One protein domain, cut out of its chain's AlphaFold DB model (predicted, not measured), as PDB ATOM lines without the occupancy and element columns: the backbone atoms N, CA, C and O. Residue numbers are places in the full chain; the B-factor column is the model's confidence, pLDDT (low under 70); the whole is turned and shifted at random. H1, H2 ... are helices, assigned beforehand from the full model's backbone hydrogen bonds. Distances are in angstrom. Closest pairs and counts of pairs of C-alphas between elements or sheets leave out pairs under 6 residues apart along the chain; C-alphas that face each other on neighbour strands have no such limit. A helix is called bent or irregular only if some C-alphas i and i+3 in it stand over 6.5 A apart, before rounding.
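Overview. This is residues 307 to 436 of the 440 residues of the protein "Transposase" of Betaproteobacteria bacterium HGW-Betaproteobacteria-5 (UniProt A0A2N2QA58). H3 crosses H4a, H2 packs on both, and H1 packs across H2; past a kink H4b leads to small H5, while residues 427 to 436, with H6, stick out free. The printed part has 130 residues, with six named helices, H1 to H6, and no named strand: all helix. It is only just compact, close to loose, with radius of gyration of the C-alphas 16.6 A and spans 51 by 35 by 19 A.

Arrangement. H1, residues 312 to 322, touches H2, residues 343 to 359, through 348 to 352 alone, about perpendicular at 86 degrees; closest are C-alphas 315 and 352, 7.1 A. H4, residues 387 to 410, was assigned as one helix by hydrogen bonds but is bent, C-alphas 397 and 400 being 7.6 A apart: H4a ends at 397, H4b begins at 400. H3, residues 363 to 379, touches H4a, C-alphas 373 and 390 closest at 4.7 A, about perpendicular at 75 degrees. H4b, irregular with C-alphas 400 and 403 7.3 A apart, touches H5, residues 413 to 416, C-alphas 407 and 415 closest at 5.1 A. H6, residues 428 to 436, touches no helix. Every O i to N i+4 pair is within hydrogen-bond range in H2, H3, H4a and H6; H4b has 6 of 7, H1 3 of 7 and 2 of 8 O i to N i+3 pairs, and H5 is too short.

Along the chain. H1 begins at C-alpha 312 (12.152, 9.279, -20.924); H2 is 24.1 A long, H3 25.2 A; H6 ends at C-alpha 436 (-0.543, 17.188, -34.280).

Size, cuts and confidence. The farthest C-alphas, 381 and 429, are 55.1 A apart. The printed part has no cut; the links H1 to H2 and H5 to H6 are long. The pLDDT is under 70 at residues 335 to 341, 417 and 420 to 436.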
ATOM      1  N   PHE A 307       1.598   6.723 -18.928       92.69
ATOM      2  CA  PHE A 307       2.977   6.577 -19.390       92.69
ATOM      3  C   PHE A 307       3.067   5.632 -20.586       92.69
ATOM      4  O   PHE A 307       2.335   4.644 -20.664       92.69
ATOM      5  N   GLU A 308       4.006   5.910 -21.480       87.56
ATOM      6  CA  GLU A 308       4.356   5.002 -22.568       87.56
ATOM      7  C   GLU A 308       5.638   4.235 -22.238       87.56
ATOM      8  O   GLU A 308       6.463   4.670 -21.424       87.56
ATOM      9  N   SER A 309       5.811   3.061 -22.854       77.38
ATOM     10  CA  SER A 309       7.064   2.334 -22.659       77.38
ATOM     11  C   SER A 309       8.216   3.063 -23.329       77.38
ATOM     12  O   SER A 309       8.042   3.709 -24.358       77.38
ATOM     13  N   GLN A 310       9.400   2.956 -22.730       78.94
ATOM     14  CA  GLN A 310      10.616   3.642 -23.168       78.94
ATOM     15  C   GLN A 310      10.519   5.183 -23.159       78.94
ATOM     16  O   GLN A 310      11.456   5.861 -23.579       78.94
ATOM     17  N   GLU A 311       9.431   5.760 -22.634       84.31
ATOM     18  CA  GLU A 311       9.311   7.203 -22.455       84.31
ATOM     19  C   GLU A 311      10.341   7.686 -21.425       84.31
ATOM     20  O   GLU A 311      10.414   7.186 -20.299       84.31
ATOM     21  N   HIS A 312      11.112   8.714 -21.787       85.44
ATOM     22  CA  HIS A 312      12.152   9.279 -20.924       85.44
ATOM     23  C   HIS A 312      11.604   9.737 -19.561       85.44
ATOM     24  O   HIS A 312      12.224   9.493 -18.524       85.44
ATOM     25  N   SER A 313      10.416  10.356 -19.542       86.81
ATOM     26  CA  SER A 313       9.779  10.820 -18.302       86.81
ATOM     27  C   SER A 313       9.373   9.654 -17.388       86.81
ATOM     28  O   SER A 313       9.486   9.746 -16.164       86.81
ATOM     29  N   PHE A 314       8.972   8.520 -17.966       90.25
ATOM     30  CA  PHE A 314       8.661   7.324 -17.199       90.25
ATOM     31  C   PHE A 314       9.934   6.672 -16.659       90.25
ATOM     32  O   PHE A 314      10.046   6.474 -15.452       90.25
ATOM     33  N   LEU A 315      10.912   6.388 -17.521       88.44
ATOM     34  CA  LEU A 315      12.126   5.661 -17.146       88.44
ATOM     35  C   LEU A 315      13.014   6.449 -16.176       88.44
ATOM     36  O   LEU A 315      13.349   5.960 -15.096       88.44
ATOM     37  N   LEU A 316      13.403   7.668 -16.554       86.31
ATOM     38  CA  LEU A 316      14.456   8.398 -15.848       86.31
ATOM     39  C   LEU A 316      13.951   9.261 -14.704       86.31
ATOM     40  O   LEU A 316      14.744   9.615 -13.830       86.31
ATOM     41  N   VAL A 317      12.659   9.584 -14.676       89.56
ATOM     42  CA  VAL A 317      12.081  10.425 -13.622       89.56
ATOM     43  C   VAL A 317      11.188   9.608 -12.696       89.56
ATOM     44  O   VAL A 317      11.425   9.584 -11.490       89.56
ATOM     45  N   PHE A 318      10.169   8.929 -13.223       93.56
ATOM     46  CA  PHE A 318       9.194   8.236 -12.379       93.56
ATOM     47  C   PHE A 318       9.727   6.904 -11.832       93.56
ATOM     48  O   PHE A 318       9.800   6.717 -10.615       93.56
ATOM     49  N   LEU A 319      10.119   5.985 -12.717       93.19
ATOM     50  CA  LEU A 319      10.570   4.640 -12.362       93.19
ATOM     51  C   LEU A 319      11.895   4.678 -11.596       93.19
ATOM     52  O   LEU A 319      12.044   3.946 -10.622       93.19
ATOM     53  N   SER A 320      12.822   5.563 -11.971       90.75
ATOM     54  CA  SER A 320      14.092   5.747 -11.254       90.75
ATOM     55  C   SER A 320      13.891   6.122  -9.780       90.75
ATOM     56  O   SER A 320      14.565   5.584  -8.902       90.75
ATOM     57  N   GLN A 321      12.936   7.008  -9.478       93.31
ATOM     58  CA  GLN A 321      12.615   7.367  -8.099       93.31
ATOM     59  C   GLN A 321      11.827   6.257  -7.406       93.31
ATOM     60  O   GLN A 321      12.123   5.948  -6.253       93.31
ATOM     61  N   LEU A 322      10.879   5.622  -8.100       95.06
ATOM     62  CA  LEU A 322      10.106   4.495  -7.574       95.06
ATOM     63  C   LEU A 322      11.006   3.305  -7.186       95.06
ATOM     64  O   LEU A 322      10.800   2.683  -6.145       95.06
ATOM     65  N   ALA A 323      12.064   3.047  -7.957       94.00
ATOM     66  CA  ALA A 323      13.035   1.980  -7.718       94.00
ATOM     67  C   ALA A 323      13.777   2.094  -6.377       94.00
ATOM     68  O   ALA A 323      14.311   1.099  -5.883       94.00
ATOM     69  N   ARG A 324      13.779   3.278  -5.751       93.06
ATOM     70  CA  ARG A 324      14.348   3.502  -4.411       93.06
ATOM     71  C   ARG A 324      13.478   2.918  -3.295       93.06
ATOM     72  O   ARG A 324      13.943   2.784  -2.167       93.06
ATOM     73  N   TYR A 325      12.232   2.561  -3.600       95.38
ATOM     74  CA  TYR A 325      11.245   2.037  -2.656       95.38
ATOM     75  C   TYR A 325      11.115   0.522  -2.783       95.38
ATOM     76  O   TYR A 325      10.030  -0.017  -3.007       95.38
ATOM     77  N   GLN A 326      12.250  -0.162  -2.646       95.00
ATOM     78  CA  GLN A 326      12.316  -1.615  -2.572       95.00
ATOM     79  C   GLN A 326      12.504  -2.038  -1.119       95.00
ATOM     80  O   GLN A 326      13.543  -1.786  -0.515       95.00
ATOM     81  N   PHE A 327      11.486  -2.670  -0.542       95.56
ATOM     82  CA  PHE A 327      11.464  -3.042   0.876       95.56
ATOM     83  C   PHE A 327      12.004  -4.460   1.119       95.56
ATOM     84  O   PHE A 327      11.695  -5.080   2.129       95.56
ATOM     85  N   VAL A 328      12.812  -4.993   0.208       95.56
ATOM     86  CA  VAL A 328      13.437  -6.324   0.294       95.56
ATOM     87  C   VAL A 328      14.908  -6.211   0.695       95.56
ATOM     88  O   VAL A 328      15.536  -5.180   0.462       95.56
ATOM     89  N   LYS A 329      15.483  -7.265   1.287       94.94
ATOM     90  CA  LYS A 329      16.921  -7.277   1.638       94.94
ATOM     91  C   LYS A 329      17.823  -7.319   0.403       94.94
ATOM     92  O   LYS A 329      18.908  -6.752   0.425       94.94
ATOM     93  N   LYS A 330      17.382  -7.999  -0.659       93.56
ATOM     94  CA  LYS A 330      18.079  -8.095  -1.947       93.56
ATOM     95  C   LYS A 330      17.287  -7.334  -3.023       93.56
ATOM     96  O   LYS A 330      16.438  -7.942  -3.683       93.56
ATOM     97  N   PRO A 331      17.492  -6.015  -3.175       91.88
ATOM     98  CA  PRO A 331      16.783  -5.226  -4.177       91.88
ATOM     99  C   PRO A 331      17.253  -5.554  -5.599       91.88
ATOM    100  O   PRO A 331      18.404  -5.923  -5.828       91.88
ATOM    101  N   MET A 332      16.362  -5.358  -6.567       91.81
ATOM    102  CA  MET A 332      16.688  -5.337  -7.987       91.81
ATOM    103  C   MET A 332      17.617  -4.163  -8.305       91.81
ATOM    104  O   MET A 332      17.337  -3.018  -7.934       91.81
ATOM    105  N   ALA A 333      18.684  -4.440  -9.056       88.19
ATOM    106  CA  ALA A 333      19.623  -3.440  -9.554       88.19
ATOM    107  C   ALA A 333      19.032  -2.676 -10.755       88.19
ATOM    108  O   ALA A 333      19.313  -2.979 -11.911       88.19
ATOM    109  N   ILE A 334      18.175  -1.693 -10.475       82.94
ATOM    110  CA  ILE A 334      17.550  -0.827 -11.485       82.94
ATOM    111  C   ILE A 334      18.417   0.435 -11.619       82.94
ATOM    112  O   ILE A 334      18.354   1.324 -10.770       82.94
ATOM    113  N   ALA A 335      19.268   0.498 -12.649       66.75
ATOM    114  CA  ALA A 335      20.147   1.647 -12.887       66.75
ATOM    115  C   ALA A 335      19.414   2.794 -13.604       66.75
ATOM    116  O   ALA A 335      18.616   2.564 -14.511       66.75
ATOM    117  N   SER A 336      19.723   4.036 -13.218       56.84
ATOM    118  CA  SER A 336      19.103   5.261 -13.737       56.84
ATOM    119  C   SER A 336      20.104   6.139 -14.502       56.84
ATOM    120  O   SER A 336      20.378   7.253 -14.068       56.84
ATOM    121  N   THR A 337      20.709   5.669 -15.595       50.88
ATOM    122  CA  THR A 337      21.599   6.523 -16.416       50.88
ATOM    123  C   THR A 337      21.651   6.087 -17.879       50.88
ATOM    124  O   THR A 337      21.795   4.902 -18.150       50.88
ATOM    125  N   ASP A 338      21.628   7.061 -18.796       49.16
ATOM    126  CA  ASP A 338      21.621   6.937 -20.268       49.16
ATOM    127  C   ASP A 338      22.982   6.579 -20.919       49.16
ATOM    128  O   ASP A 338      23.237   6.931 -22.071       49.16
ATOM    129  N   VAL A 339      23.899   5.881 -20.238       41.62
ATOM    130  CA  VAL A 339      25.228   5.583 -20.820       41.62
ATOM    131  C   VAL A 339      25.610   4.113 -20.628       41.62
ATOM    132  O   VAL A 339      25.989   3.700 -19.537       41.62
ATOM    133  N   GLY A 340      25.516   3.325 -21.710       53.06
ATOM    134  CA  GLY A 340      26.112   1.983 -21.860       53.06
ATOM    135  C   GLY A 340      25.146   0.788 -21.775       53.06
ATOM    136  O   GLY A 340      24.237   0.776 -20.967       53.06
ATOM    137  N   ALA A 341      25.362  -0.257 -22.581       55.47
ATOM    138  CA  ALA A 341      24.547  -1.483 -22.623       55.47
ATOM    139  C   ALA A 341      24.816  -2.448 -21.441       55.47
ATOM    140  O   ALA A 341      25.160  -3.610 -21.648       55.47
ATOM    141  N   ASP A 342      24.701  -1.969 -20.201       70.69
ATOM    142  CA  ASP A 342      24.891  -2.790 -18.998       70.69
ATOM    143  C   ASP A 342      23.631  -3.615 -18.644       70.69
ATOM    144  O   ASP A 342      22.494  -3.213 -18.916       70.69
ATOM    145  N   ALA A 343      23.820  -4.769 -17.998       71.75
ATOM    146  CA  ALA A 343      22.759  -5.693 -17.590       71.75
ATOM    147  C   ALA A 343      21.684  -5.018 -16.714       71.75
ATOM    148  O   ALA A 343      20.496  -5.324 -16.838       71.75
ATOM    149  N   SER A 344      22.082  -4.046 -15.887       76.00
ATOM    150  CA  SER A 344      21.186  -3.259 -15.028       76.00
ATOM    151  C   SER A 344      20.203  -2.391 -15.827       76.00
ATOM    152  O   SER A 344      19.051  -2.217 -15.428       76.00
ATOM    153  N   GLN A 345      20.621  -1.864 -16.985       78.62
ATOM    154  CA  GLN A 345      19.741  -1.088 -17.867       78.62
ATOM    155  C   GLN A 345      18.778  -1.986 -18.634       78.62
ATOM    156  O   GLN A 345      17.608  -1.636 -18.781       78.62
ATOM    157  N   LYS A 346      19.244  -3.158 -19.086       85.75
ATOM    158  CA  LYS A 346      18.354  -4.155 -19.692       85.75
ATOM    159  C   LYS A 346      17.249  -4.547 -18.711       85.75
ATOM    160  O   LYS A 346      16.083  -4.517 -19.080       85.75
ATOM    161  N   LEU A 347      17.597  -4.814 -17.449       88.44
ATOM    162  CA  LEU A 347      16.620  -5.123 -16.405       88.44
ATOM    163  C   LEU A 347      15.618  -3.980 -16.178       88.44
ATOM    164  O   LEU A 347      14.425  -4.237 -16.031       88.44
ATOM    165  N   ALA A 348      16.082  -2.727 -16.162       87.94
ATOM    166  CA  ALA A 348      15.207  -1.565 -16.020       87.94
ATOM    167  C   ALA A 348      14.207  -1.446 -17.184       87.94
ATOM    168  O   ALA A 348      13.032  -1.173 -16.945       87.94
ATOM    169  N   ARG A 349      14.649  -1.698 -18.424       89.38
ATOM    170  CA  ARG A 349      13.782  -1.710 -19.614       89.38
ATOM    171  C   ARG A 349      12.796  -2.872 -19.588       89.38
ATOM    172  O   ARG A 349      11.609  -2.633 -19.763       89.38
ATOM    173  N   ASP A 350      13.257  -4.080 -19.267       92.62
ATOM    174  CA  ASP A 350      12.402  -5.268 -19.153       92.62
ATOM    175  C   ASP A 350      11.317  -5.074 -18.069       92.62
ATOM    176  O   ASP A 350      10.165  -5.477 -18.244       92.62
ATOM    177  N   LEU A 351      11.666  -4.431 -16.946       94.44
ATOM    178  CA  LEU A 351      10.707  -4.063 -15.901       94.44
ATOM    179  C   LEU A 351       9.733  -2.982 -16.380       94.44
ATOM    180  O   LEU A 351       8.539  -3.080 -16.111       94.44
ATOM    181  N   ALA A 352      10.228  -1.950 -17.061       94.50
ATOM    182  CA  ALA A 352       9.399  -0.874 -17.591       94.50
ATOM    183  C   ALA A 352       8.372  -1.409 -18.593       94.50
ATOM    184  O   ALA A 352       7.182  -1.140 -18.436       94.50
ATOM    185  N   ASP A 353       8.814  -2.226 -19.553       94.69
ATOM    186  CA  ASP A 353       7.953  -2.873 -20.540       94.69
ATOM    187  C   ASP A 353       6.877  -3.714 -19.846       94.69
ATOM    188  O   ASP A 353       5.697  -3.536 -20.133       94.69
ATOM    189  N   LEU A 354       7.252  -4.537 -18.859       96.31
ATOM    190  CA  LEU A 354       6.305  -5.327 -18.067       96.31
ATOM    191  C   LEU A 354       5.285  -4.458 -17.320       96.31
ATOM    192  O   LEU A 354       4.093  -4.771 -17.299       96.31
ATOM    193  N   ILE A 355       5.738  -3.380 -16.674       96.75
ATOM    194  CA  ILE A 355       4.853  -2.472 -15.943       96.75
ATOM    195  C   ILE A 355       3.843  -1.862 -16.914       96.75
ATOM    196  O   ILE A 355       2.644  -1.901 -16.639       96.75
ATOM    197  N   ILE A 356       4.286  -1.331 -18.054       95.50
ATOM    198  CA  ILE A 356       3.382  -0.760 -19.058       95.50
ATOM    199  C   ILE A 356       2.449  -1.837 -19.616       95.50
ATOM    200  O   ILE A 356       1.248  -1.595 -19.747       95.50
ATOM    201  N   GLU A 357       2.962  -3.043 -19.860       95.81
ATOM    202  CA  GLU A 357       2.194  -4.185 -20.345       95.81
ATOM    203  C   GLU A 357       1.019  -4.522 -19.420       95.81
ATOM    204  O   GLU A 357      -0.096  -4.734 -19.900       95.81
ATOM    205  N   ARG A 358       1.262  -4.526 -18.103       96.75
ATOM    206  CA  ARG A 358       0.294  -4.908 -17.063       96.75
ATOM    207  C   ARG A 358      -0.548  -3.757 -16.512       96.75
ATOM    208  O   ARG A 358      -1.482  -4.005 -15.758       96.75
ATOM    209  N   THR A 359      -0.243  -2.504 -16.854       96.62
ATOM    210  CA  THR A 359      -0.917  -1.331 -16.255       96.62
ATOM    211  C   THR A 359      -1.403  -0.292 -17.258       96.62
ATOM    212  O   THR A 359      -2.031   0.688 -16.854       96.62
ATOM    213  N   ALA A 360      -1.085  -0.458 -18.547       94.81
ATOM    214  CA  ALA A 360      -1.285   0.553 -19.586       94.81
ATOM    215  C   ALA A 360      -0.680   1.926 -19.223       94.81
ATOM    216  O   ALA A 360      -1.180   2.957 -19.662       94.81
ATOM    217  N   GLY A 361       0.345   1.956 -18.360       94.88
ATOM    218  CA  GLY A 361       0.977   3.193 -17.901       94.88
ATOM    219  C   GLY A 361       0.137   4.038 -16.938       94.88
ATOM    220  O   GLY A 361       0.480   5.194 -16.671       94.88
ATOM    221  N   ILE A 362      -0.972   3.510 -16.405       95.06
ATOM    222  CA  ILE A 362      -1.812   4.234 -15.447       95.06
ATOM    223  C   ILE A 362      -1.099   4.285 -14.093       95.06
ATOM    224  O   ILE A 362      -0.944   3.269 -13.422       95.06
ATOM    225  N   ARG A 363      -0.728   5.492 -13.646       94.88
ATOM    226  CA  ARG A 363       0.040   5.743 -12.408       94.88
ATOM    227  C   ARG A 363      -0.497   4.988 -11.191       94.88
ATOM    228  O   ARG A 363       0.271   4.316 -10.507       94.88
ATOM    229  N   ARG A 364      -1.815   5.026 -10.956       95.56
ATOM    230  CA  ARG A 364      -2.459   4.280  -9.856       95.56
ATOM    231  C   ARG A 364      -2.214   2.767  -9.943       95.56
ATOM    232  O   ARG A 364      -1.951   2.141  -8.919       95.56
ATOM    233  N   LEU A 365      -2.282   2.191 -11.144       97.19
ATOM    234  CA  LEU A 365      -2.031   0.766 -11.371       97.19
ATOM    235  C   LEU A 365      -0.543   0.420 -11.250       97.19
ATOM    236  O   LEU A 365      -0.227  -0.635 -10.717       97.19
ATOM    237  N   ILE A 366       0.366   1.315 -11.653       97.44
ATOM    238  CA  ILE A 366       1.816   1.129 -11.466       97.44
ATOM    239  C   ILE A 366       2.158   1.005  -9.978       97.44
ATOM    240  O   ILE A 366       2.833   0.058  -9.579       97.44
ATOM    241  N   ILE A 367       1.654   1.919  -9.141       97.44
ATOM    242  CA  ILE A 367       1.876   1.860  -7.688       97.44
ATOM    243  C   ILE A 367       1.212   0.617  -7.079       97.44
ATOM    244  O   ILE A 367       1.820  -0.053  -6.245       97.44
ATOM    245  N   ALA A 368      -0.001   0.262  -7.519       97.56
ATOM    246  CA  ALA A 368      -0.677  -0.953  -7.063       97.56
ATOM    247  C   ALA A 368       0.121  -2.223  -7.403       97.56
ATOM    248  O   ALA A 368       0.312  -3.068  -6.530       97.56
ATOM    249  N   LEU A 369       0.637  -2.324  -8.631       98.31
ATOM    250  CA  LEU A 369       1.474  -3.433  -9.079       98.31
ATOM    251  C   LEU A 369       2.785  -3.501  -8.288       98.31
ATOM    252  O   LEU A 369       3.164  -4.577  -7.837       98.31
ATOM    253  N   TRP A 370       3.446  -2.361  -8.054       97.94
ATOM    254  CA  TRP A 370       4.677  -2.296  -7.257       97.94
ATOM    255  C   TRP A 370       4.466  -2.810  -5.831       97.94
ATOM    256  O   TRP A 370       5.266  -3.588  -5.306       97.94
ATOM    257  N   ILE A 371       3.356  -2.403  -5.209       97.81
ATOM    258  CA  ILE A 371       2.964  -2.864  -3.878       97.81
ATOM    259  C   ILE A 371       2.655  -4.367  -3.885       97.81
ATOM    260  O   ILE A 371       3.086  -5.095  -2.991       97.81
ATOM    261  N   ALA A 372       1.906  -4.834  -4.882       97.94
ATOM    262  CA  ALA A 372       1.514  -6.231  -5.009       97.94
ATOM    263  C   ALA A 372       2.723  -7.153  -5.258       97.94
ATOM    264  O   ALA A 372       2.813  -8.208  -4.636       97.94
ATOM    265  N   ALA A 373       3.696  -6.725  -6.066       98.19
ATOM    266  CA  ALA A 373       4.935  -7.467  -6.305       98.19
ATOM    267  C   ALA A 373       5.725  -7.701  -5.007       98.19
ATOM    268  O   ALA A 373       6.202  -8.804  -4.760       98.19
ATOM    269  N   HIS A 374       5.784  -6.709  -4.115       97.50
ATOM    270  CA  HIS A 374       6.399  -6.888  -2.794       97.50
ATOM    271  C   HIS A 374       5.632  -7.869  -1.901       97.50
ATOM    272  O   HIS A 374       6.251  -8.580  -1.113       97.50
ATOM    273  N   ARG A 375       4.296  -7.915  -2.003       96.88
ATOM    274  CA  ARG A 375       3.493  -8.904  -1.267       96.88
ATOM    275  C   ARG A 375       3.851 -10.318  -1.709       96.88
ATOM    276  O   ARG A 375       4.163 -11.132  -0.851       96.88
ATOM    277  N   VAL A 376       3.903 -10.556  -3.022       97.19
ATOM    278  CA  VAL A 376       4.328 -11.846  -3.592       97.19
ATOM    279  C   VAL A 376       5.756 -12.193  -3.162       97.19
ATOM    280  O   VAL A 376       6.004 -13.296  -2.682       97.19
ATOM    281  N   ALA A 377       6.687 -11.242  -3.254       97.31
ATOM    282  CA  ALA A 377       8.076 -11.452  -2.853       97.31
ATOM    283  C   ALA A 377       8.215 -11.871  -1.378       97.31
ATOM    284  O   ALA A 377       9.032 -12.726  -1.042       97.31
ATOM    285  N   PHE A 378       7.410 -11.300  -0.478       96.50
ATOM    286  CA  PHE A 378       7.487 -11.616   0.948       96.50
ATOM    287  C   PHE A 378       6.893 -12.967   1.348       96.50
ATOM    288  O   PHE A 378       7.202 -13.430   2.447       96.50
ATOM    289  N   GLU A 379       6.107 -13.607   0.482       95.06
ATOM    290  CA  GLU A 379       5.645 -14.987   0.686       95.06
ATOM    291  C   GLU A 379       6.768 -16.009   0.472       95.06
ATOM    292  O   GLU A 379       6.716 -17.108   1.018       95.06
ATOM    293  N   ARG A 380       7.808 -15.650  -0.291       93.56
ATOM    294  CA  ARG A 380       8.980 -16.503  -0.521       93.56
ATOM    295  C   ARG A 380       9.941 -16.414   0.659       93.56
ATOM    296  O   ARG A 380      10.065 -15.360   1.284       93.56
ATOM    297  N   ASP A 381      10.693 -17.480   0.929       91.75
ATOM    298  CA  ASP A 381      11.765 -17.446   1.935       91.75
ATOM    299  C   ASP A 381      12.847 -16.433   1.551       91.75
ATOM    300  O   ASP A 381      13.267 -15.612   2.378       91.75
ATOM    301  N   GLU A 382      13.231 -16.424   0.272       95.00
ATOM    302  CA  GLU A 382      14.188 -15.461  -0.249       95.00
ATOM    303  C   GLU A 382      13.619 -14.036  -0.232       95.00
ATOM    304  O   GLU A 382      12.620 -13.716  -0.866       95.00
ATOM    305  N   ASP A 383      14.309 -13.157   0.487       94.75
ATOM    306  CA  ASP A 383      13.955 -11.751   0.668       94.75
ATOM    307  C   ASP A 383      14.509 -10.892  -0.484       94.75
ATOM    308  O   ASP A 383      15.378 -10.037  -0.285       94.75
ATOM    309  N   SER A 384      14.057 -11.195  -1.702       95.62
ATOM    310  CA  SER A 384      14.447 -10.548  -2.960       95.62
ATOM    311  C   SER A 384      13.226 -10.091  -3.750       95.62
ATOM    312  O   SER A 384      12.156 -10.671  -3.610       95.62
ATOM    313  N   LEU A 385      13.384  -9.076  -4.598       96.19
ATOM    314  CA  LEU A 385      12.366  -8.671  -5.573       96.19
ATOM    315  C   LEU A 385      12.839  -9.071  -6.973       96.19
ATOM    316  O   LEU A 385      14.022  -8.938  -7.285       96.19
ATOM    317  N   THR A 386      11.940  -9.581  -7.810       96.19
ATOM    318  CA  THR A 386      12.259 -10.092  -9.150       96.19
ATOM    319  C   THR A 386      11.169  -9.741 -10.160       96.19
ATOM    320  O   THR A 386      10.031  -9.466  -9.788       96.19
ATOM    321  N   LEU A 387      11.484  -9.820 -11.458       97.06
ATOM    322  CA  LEU A 387      10.505  -9.648 -12.542       97.06
ATOM    323  C   LEU A 387       9.331 -10.645 -12.478       97.06
ATOM    324  O   LEU A 387       8.242 -10.340 -12.971       97.06
ATOM    325  N   GLU A 388       9.547 -11.826 -11.901       97.19
ATOM    326  CA  GLU A 388       8.511 -12.850 -11.758       97.19
ATOM    327  C   GLU A 388       7.491 -12.471 -10.680       97.19
ATOM    328  O   GLU A 388       6.293 -12.676 -10.864       97.19
ATOM    329  N   ASP A 389       7.935 -11.808  -9.606       97.94
ATOM    330  CA  ASP A 389       7.027 -11.307  -8.570       97.94
ATOM    331  C   ASP A 389       6.029 -10.293  -9.156       97.94
ATOM    332  O   ASP A 389       4.860 -10.292  -8.781       97.94
ATOM    333  N   PHE A 390       6.457  -9.472 -10.125       98.25
ATOM    334  CA  PHE A 390       5.573  -8.548 -10.844       98.25
ATOM    335  C   PHE A 390       4.578  -9.269 -11.762       98.25
ATOM    336  O   PHE A 390       3.414  -8.878 -11.799       98.25
ATOM    337  N   ARG A 391       4.998 -10.318 -12.484       98.12
ATOM    338  CA  ARG A 391       4.091 -11.126 -13.329       98.12
ATOM    339  C   ARG A 391       3.005 -11.763 -12.480       98.12
ATOM    340  O   ARG A 391       1.827 -11.481 -12.673       98.12
ATOM    341  N   ARG A 392       3.420 -12.497 -11.449       97.75
ATOM    342  CA  ARG A 392       2.511 -13.167 -10.521       97.75
ATOM    343  C   ARG A 392       1.609 -12.186  -9.776       97.75
ATOM    344  O   ARG A 392       0.431 -12.461  -9.576       97.75
ATOM    345  N   ALA A 393       2.132 -11.026  -9.381       97.69
ATOM    346  CA  ALA A 393       1.319  -9.994  -8.753       97.69
ATOM    347  C   ALA A 393       0.249  -9.439  -9.696       97.69
ATOM    348  O   ALA A 393      -0.866  -9.175  -9.245       97.69
ATOM    349  N   ALA A 394       0.567  -9.276 -10.981       97.44
ATOM    350  CA  ALA A 394      -0.412  -8.834 -11.957       97.44
ATOM    351  C   ALA A 394      -1.526  -9.878 -12.139       97.44
ATOM    352  O   ALA A 394      -2.700  -9.528 -12.030       97.44
ATOM    353  N   ASP A 395      -1.153 -11.148 -12.296       96.44
ATOM    354  CA  ASP A 395      -2.082 -12.256 -12.551       96.44
ATOM    355  C   ASP A 395      -2.995 -12.568 -11.346       96.44
ATOM    356  O   ASP A 395      -4.072 -13.135 -11.507       96.44
ATOM    357  N   ILE A 396      -2.589 -12.194 -10.126       95.12
ATOM    358  CA  ILE A 396      -3.377 -12.414  -8.903       95.12
ATOM    359  C   ILE A 396      -4.133 -11.147  -8.494       95.12
ATOM    360  O   ILE A 396      -5.352 -11.164  -8.331       95.12
ATOM    361  N   PHE A 397      -3.419 -10.039  -8.284       95.12
ATOM    362  CA  PHE A 397      -3.983  -8.840  -7.656       95.12
ATOM    363  C   PHE A 397      -4.560  -7.842  -8.662       95.12
ATOM    364  O   PHE A 397      -5.426  -7.051  -8.287       95.12
ATOM    365  N   LEU A 398      -4.084  -7.841  -9.913       95.19
ATOM    366  CA  LEU A 398      -4.559  -6.933 -10.966       95.19
ATOM    367  C   LEU A 398      -5.429  -7.639 -12.019       95.19
ATOM    368  O   LEU A 398      -5.962  -6.956 -12.891       95.19
ATOM    369  N   ALA A 399      -5.666  -8.950 -11.910       93.88
ATOM    370  CA  ALA A 399      -6.547  -9.687 -12.820       93.88
ATOM    371  C   ALA A 399      -7.909  -9.002 -13.080       93.88
ATOM    372  O   ALA A 399      -8.322  -8.936 -14.237       93.88
ATOM    373  N   PRO A 400      -8.592  -8.389 -12.084       93.12
ATOM    374  CA  PRO A 400      -9.858  -7.699 -12.344       93.12
ATOM    375  C   PRO A 400      -9.762  -6.496 -13.297       93.12
ATOM    376  O   PRO A 400     -10.757  -6.149 -13.930       93.12
ATOM    377  N   VAL A 401      -8.599  -5.837 -13.396       92.25
ATOM    378  CA  VAL A 401      -8.399  -4.665 -14.271       92.25
ATOM    379  C   VAL A 401      -7.753  -5.018 -15.612       92.25
ATOM    380  O   VAL A 401      -7.720  -4.176 -16.507       92.25
ATOM    381  N   GLU A 402      -7.263  -6.248 -15.779       92.62
ATOM    382  CA  GLU A 402      -6.571  -6.700 -16.989       92.62
ATOM    383  C   GLU A 402      -7.400  -6.497 -18.275       92.62
ATOM    384  O   GLU A 402      -6.860  -5.943 -19.239       92.62
ATOM    385  N   PRO A 403      -8.709  -6.822 -18.322       91.06
ATOM    386  CA  PRO A 403      -9.511  -6.584 -19.522       91.06
ATOM    387  C   PRO A 403      -9.556  -5.105 -19.949       91.06
ATOM    388  O   PRO A 403      -9.517  -4.801 -21.144       91.06
ATOM    389  N   ALA A 404      -9.580  -4.177 -18.987       89.06
ATOM    390  CA  ALA A 404      -9.566  -2.736 -19.233       89.06
ATOM    391  C   ALA A 404      -8.176  -2.241 -19.672       89.06
ATOM    392  O   ALA A 404      -8.055  -1.435 -20.597       89.06
ATOM    393  N   VAL A 405      -7.112  -2.770 -19.060       92.31
ATOM    394  CA  VAL A 405      -5.717  -2.515 -19.458       92.31
ATOM    395  C   VAL A 405      -5.479  -2.950 -20.906       92.31
ATOM    396  O   VAL A 405      -4.919  -2.189 -21.698       92.31
ATOM    397  N   ASN A 406      -5.954  -4.137 -21.287       91.44
ATOM    398  CA  ASN A 406      -5.830  -4.655 -22.648       91.44
ATOM    399  C   ASN A 406      -6.638  -3.821 -23.657       91.44
ATOM    400  O   ASN A 406      -6.155  -3.544 -24.760       91.44
ATOM    401  N   ALA A 407      -7.831  -3.350 -23.276       87.81
ATOM    402  CA  ALA A 407      -8.613  -2.419 -24.090       87.81
ATOM    403  C   ALA A 407      -7.846  -1.108 -24.348       87.81
ATOM    404  O   ALA A 407      -7.697  -0.705 -25.502       87.81
ATOM    405  N   LEU A 408      -7.276  -0.497 -23.302       87.06
ATOM    406  CA  LEU A 408      -6.456   0.715 -23.415       87.06
ATOM    407  C   LEU A 408      -5.237   0.530 -24.317       87.06
ATOM    408  O   LEU A 408      -4.984   1.367 -25.181       87.06
ATOM    409  N   ARG A 409      -4.496  -0.567 -24.139       88.81
ATOM    410  CA  ARG A 409      -3.278  -0.842 -24.913       88.81
ATOM    411  C   ARG A 409      -3.554  -1.148 -26.378       88.81
ATOM    412  O   ARG A 409      -2.786  -0.728 -27.234       88.81
ATOM    413  N   SER A 410      -4.630  -1.880 -26.667       86.81
ATOM    414  CA  SER A 410      -5.012  -2.186 -28.051       86.81
ATOM    415  C   SER A 410      -5.540  -0.962 -28.799       86.81
ATOM    416  O   SER A 410      -5.557  -0.963 -30.027       86.81
ATOM    417  N   GLY A 411      -6.018   0.058 -28.073       80.50
ATOM    418  CA  GLY A 411      -6.695   1.213 -28.654       80.50
ATOM    419  C   GLY A 411      -7.983   0.852 -29.401       80.50
ATOM    420  O   GLY A 411      -8.512   1.697 -30.115       80.50
ATOM    421  N   ASN A 412      -8.479  -0.386 -29.266       76.25
ATOM    422  CA  ASN A 412      -9.613  -0.890 -30.028       76.25
ATOM    423  C   ASN A 412     -10.912  -0.214 -29.549       76.25
ATOM    424  O   ASN A 412     -11.333  -0.479 -28.418       76.25
ATOM    425  N   PRO A 413     -11.593   0.589 -30.391       71.94
ATOM    426  CA  PRO A 413     -12.797   1.315 -29.988       71.94
ATOM    427  C   PRO A 413     -13.909   0.407 -29.452       71.94
ATOM    428  O   PRO A 413     -14.597   0.770 -28.499       71.94
ATOM    429  N   ALA A 414     -14.053  -0.805 -30.001       72.94
ATOM    430  CA  ALA A 414     -15.051  -1.767 -29.542       72.94
ATOM    431  C   ALA A 414     -14.771  -2.240 -28.108       72.94
ATOM    432  O   ALA A 414     -15.690  -2.300 -27.293       72.94
ATOM    433  N   LEU A 415     -13.507  -2.525 -27.775       76.56
ATOM    434  CA  LEU A 415     -13.121  -2.918 -26.415       76.56
ATOM    435  C   LEU A 415     -13.182  -1.738 -25.443       76.56
ATOM    436  O   LEU A 415     -13.633  -1.909 -24.314       76.56
ATOM    437  N   LEU A 416     -12.778  -0.543 -25.882       76.12
ATOM    438  CA  LEU A 416     -12.873   0.681 -25.085       76.12
ATOM    439  C   LEU A 416     -14.328   1.007 -24.729       76.12
ATOM    440  O   LEU A 416     -14.603   1.362 -23.591       76.12
ATOM    441  N   SER A 417     -15.268   0.794 -25.657       69.69
ATOM    442  CA  SER A 417     -16.704   1.033 -25.443       69.69
ATOM    443  C   SER A 417     -17.348   0.192 -24.331       69.69
ATOM    444  O   SER A 417     -18.455   0.508 -23.886       69.69
ATOM    445  N   LEU A 418     -16.674  -0.870 -23.866       73.12
ATOM    446  CA  LEU A 418     -17.138  -1.689 -22.745       73.12
ATOM    447  C   LEU A 418     -16.979  -0.978 -21.393       73.12
ATOM    448  O   LEU A 418     -17.645  -1.366 -20.434       73.12
ATOM    449  N   TYR A 419     -16.134   0.056 -21.321       74.69
ATOM    450  CA  TYR A 419     -15.808   0.784 -20.098       74.69
ATOM    451  C   TYR A 419     -16.135   2.261 -20.261       74.69
ATOM    452  O   TYR A 419     -15.645   2.921 -21.172       74.69
ATOM    453  N   GLU A 420     -16.961   2.785 -19.362       65.19
ATOM    454  CA  GLU A 420     -17.536   4.129 -19.478       65.19
ATOM    455  C   GLU A 420     -16.460   5.219 -19.461       65.19
ATOM    456  O   GLU A 420     -16.490   6.126 -20.283       65.19
ATOM    457  N   ASP A 421     -15.447   5.056 -18.613       65.19
ATOM    458  CA  ASP A 421     -14.337   5.989 -18.429       65.19
ATOM    459  C   ASP A 421     -13.198   5.837 -19.454       65.19
ATOM    460  O   ASP A 421     -12.249   6.629 -19.435       65.19
ATOM    461  N   LEU A 422     -13.270   4.832 -20.340       67.12
ATOM    462  CA  LEU A 422     -12.268   4.571 -21.384       67.12
ATOM    463  C   LEU A 422     -12.760   4.894 -22.799       67.12
ATOM    464  O   LEU A 422     -11.966   4.858 -23.745       67.12
ATOM    465  N   VAL A 423     -14.046   5.215 -22.969       59.19
ATOM    466  CA  VAL A 423     -14.596   5.575 -24.279       59.19
ATOM    467  C   VAL A 423     -13.990   6.898 -24.739       59.19
ATOM    468  O   VAL A 423     -14.241   7.957 -24.167       59.19
ATOM    469  N   LYS A 424     -13.224   6.856 -25.829       52.59
ATOM    470  CA  LYS A 424     -12.929   8.055 -26.616       52.59
ATOM    471  C   LYS A 424     -14.179   8.357 -27.438       52.59
ATOM    472  O   LYS A 424     -14.591   7.508 -28.226       52.59
ATOM    473  N   GLN A 425     -14.823   9.506 -27.235       51.38
ATOM    474  CA  GLN A 425     -15.828   9.943 -28.204       51.38
ATOM    475  C   GLN A 425     -15.123  10.264 -29.529       51.38
ATOM    476  O   GLN A 425     -13.996  10.761 -29.515       51.38
ATOM    477  N   ASP A 426     -15.774   9.927 -30.651       42.19
ATOM    478  CA  ASP A 426     -15.322  10.240 -32.012       42.19
ATOM    479  C   ASP A 426     -15.262  11.759 -32.203       42.19
ATOM    480  O   ASP A 426     -16.177  12.400 -32.717       42.19
ATOM    481  N   ASP A 427     -14.153  12.338 -31.774       42.66
ATOM    482  CA  ASP A 427     -13.822  13.728 -31.978       42.66
ATOM    483  C   ASP A 427     -12.723  13.795 -33.032       42.66
ATOM    484  O   ASP A 427     -11.545  13.956 -32.716       42.66
ATOM    485  N   ASN A 428     -13.111  13.746 -34.310       40.28
ATOM    486  CA  ASN A 428     -12.213  14.041 -35.438       40.28
ATOM    487  C   ASN A 428     -11.429  15.362 -35.236       40.28
ATOM    488  O   ASN A 428     -10.353  15.548 -35.800       40.28
ATOM    489  N   PHE A 429     -11.942  16.280 -34.404       45.69
ATOM    490  CA  PHE A 429     -11.240  17.487 -33.968       45.69
ATOM    491  C   PHE A 429     -10.115  17.203 -32.958       45.69
ATOM    492  O   PHE A 429      -8.981  17.635 -33.166       45.69
ATOM    493  N   TRP A 430     -10.396  16.471 -31.876       45.31
ATOM    494  CA  TRP A 430      -9.400  16.177 -30.847       45.31
ATOM    495  C   TRP A 430      -8.375  15.156 -31.334       45.31
ATOM    496  O   TRP A 430      -7.204  15.311 -31.027       45.31
ATOM    497  N   GLU A 431      -8.742  14.166 -32.144       40.00
ATOM    498  CA  GLU A 431      -7.776  13.217 -32.711       40.00
ATOM    499  C   GLU A 431      -6.763  13.920 -33.635       40.00
ATOM    500  O   GLU A 431      -5.559  13.669 -33.545       40.00
ATOM    501  N   GLY A 432      -7.209  14.898 -34.435       39.47
ATOM    502  CA  GLY A 432      -6.337  15.783 -35.221       39.47
ATOM    503  C   GLY A 432      -5.497  16.744 -34.364       39.47
ATOM    504  O   GLY A 432      -4.308  16.949 -34.621       39.47
ATOM    505  N   PHE A 433      -6.074  17.299 -33.298       42.19
ATOM    506  CA  PHE A 433      -5.368  18.172 -32.353       42.19
ATOM    507  C   PHE A 433      -4.308  17.413 -31.530       42.19
ATOM    508  O   PHE A 433      -3.178  17.871 -31.379       42.19
ATOM    509  N   TRP A 434      -4.624  16.211 -31.048       42.47
ATOM    510  CA  TRP A 434      -3.724  15.374 -30.250       42.47
ATOM    511  C   TRP A 434      -2.631  14.717 -31.082       42.47
ATOM    512  O   TRP A 434      -1.501  14.610 -30.605       42.47
ATOM    513  N   SER A 435      -2.939  14.299 -32.313       37.03
ATOM    514  CA  SER A 435      -1.941  13.748 -33.237       37.03
ATOM    515  C   SER A 435      -0.984  14.816 -33.770       37.03
ATOM    516  O   SER A 435       0.189  14.513 -33.980       37.03
ATOM    517  N   SER A 436      -1.431  16.068 -33.930       33.12
ATOM    518  CA  SER A 436      -0.543  17.188 -34.280       33.12
ATOM    519  C   SER A 436       0.332  17.639 -33.107       33.12
ATOM    520  O   SER A 436       1.512  17.903 -33.314       33.12
TER     521      SER A 436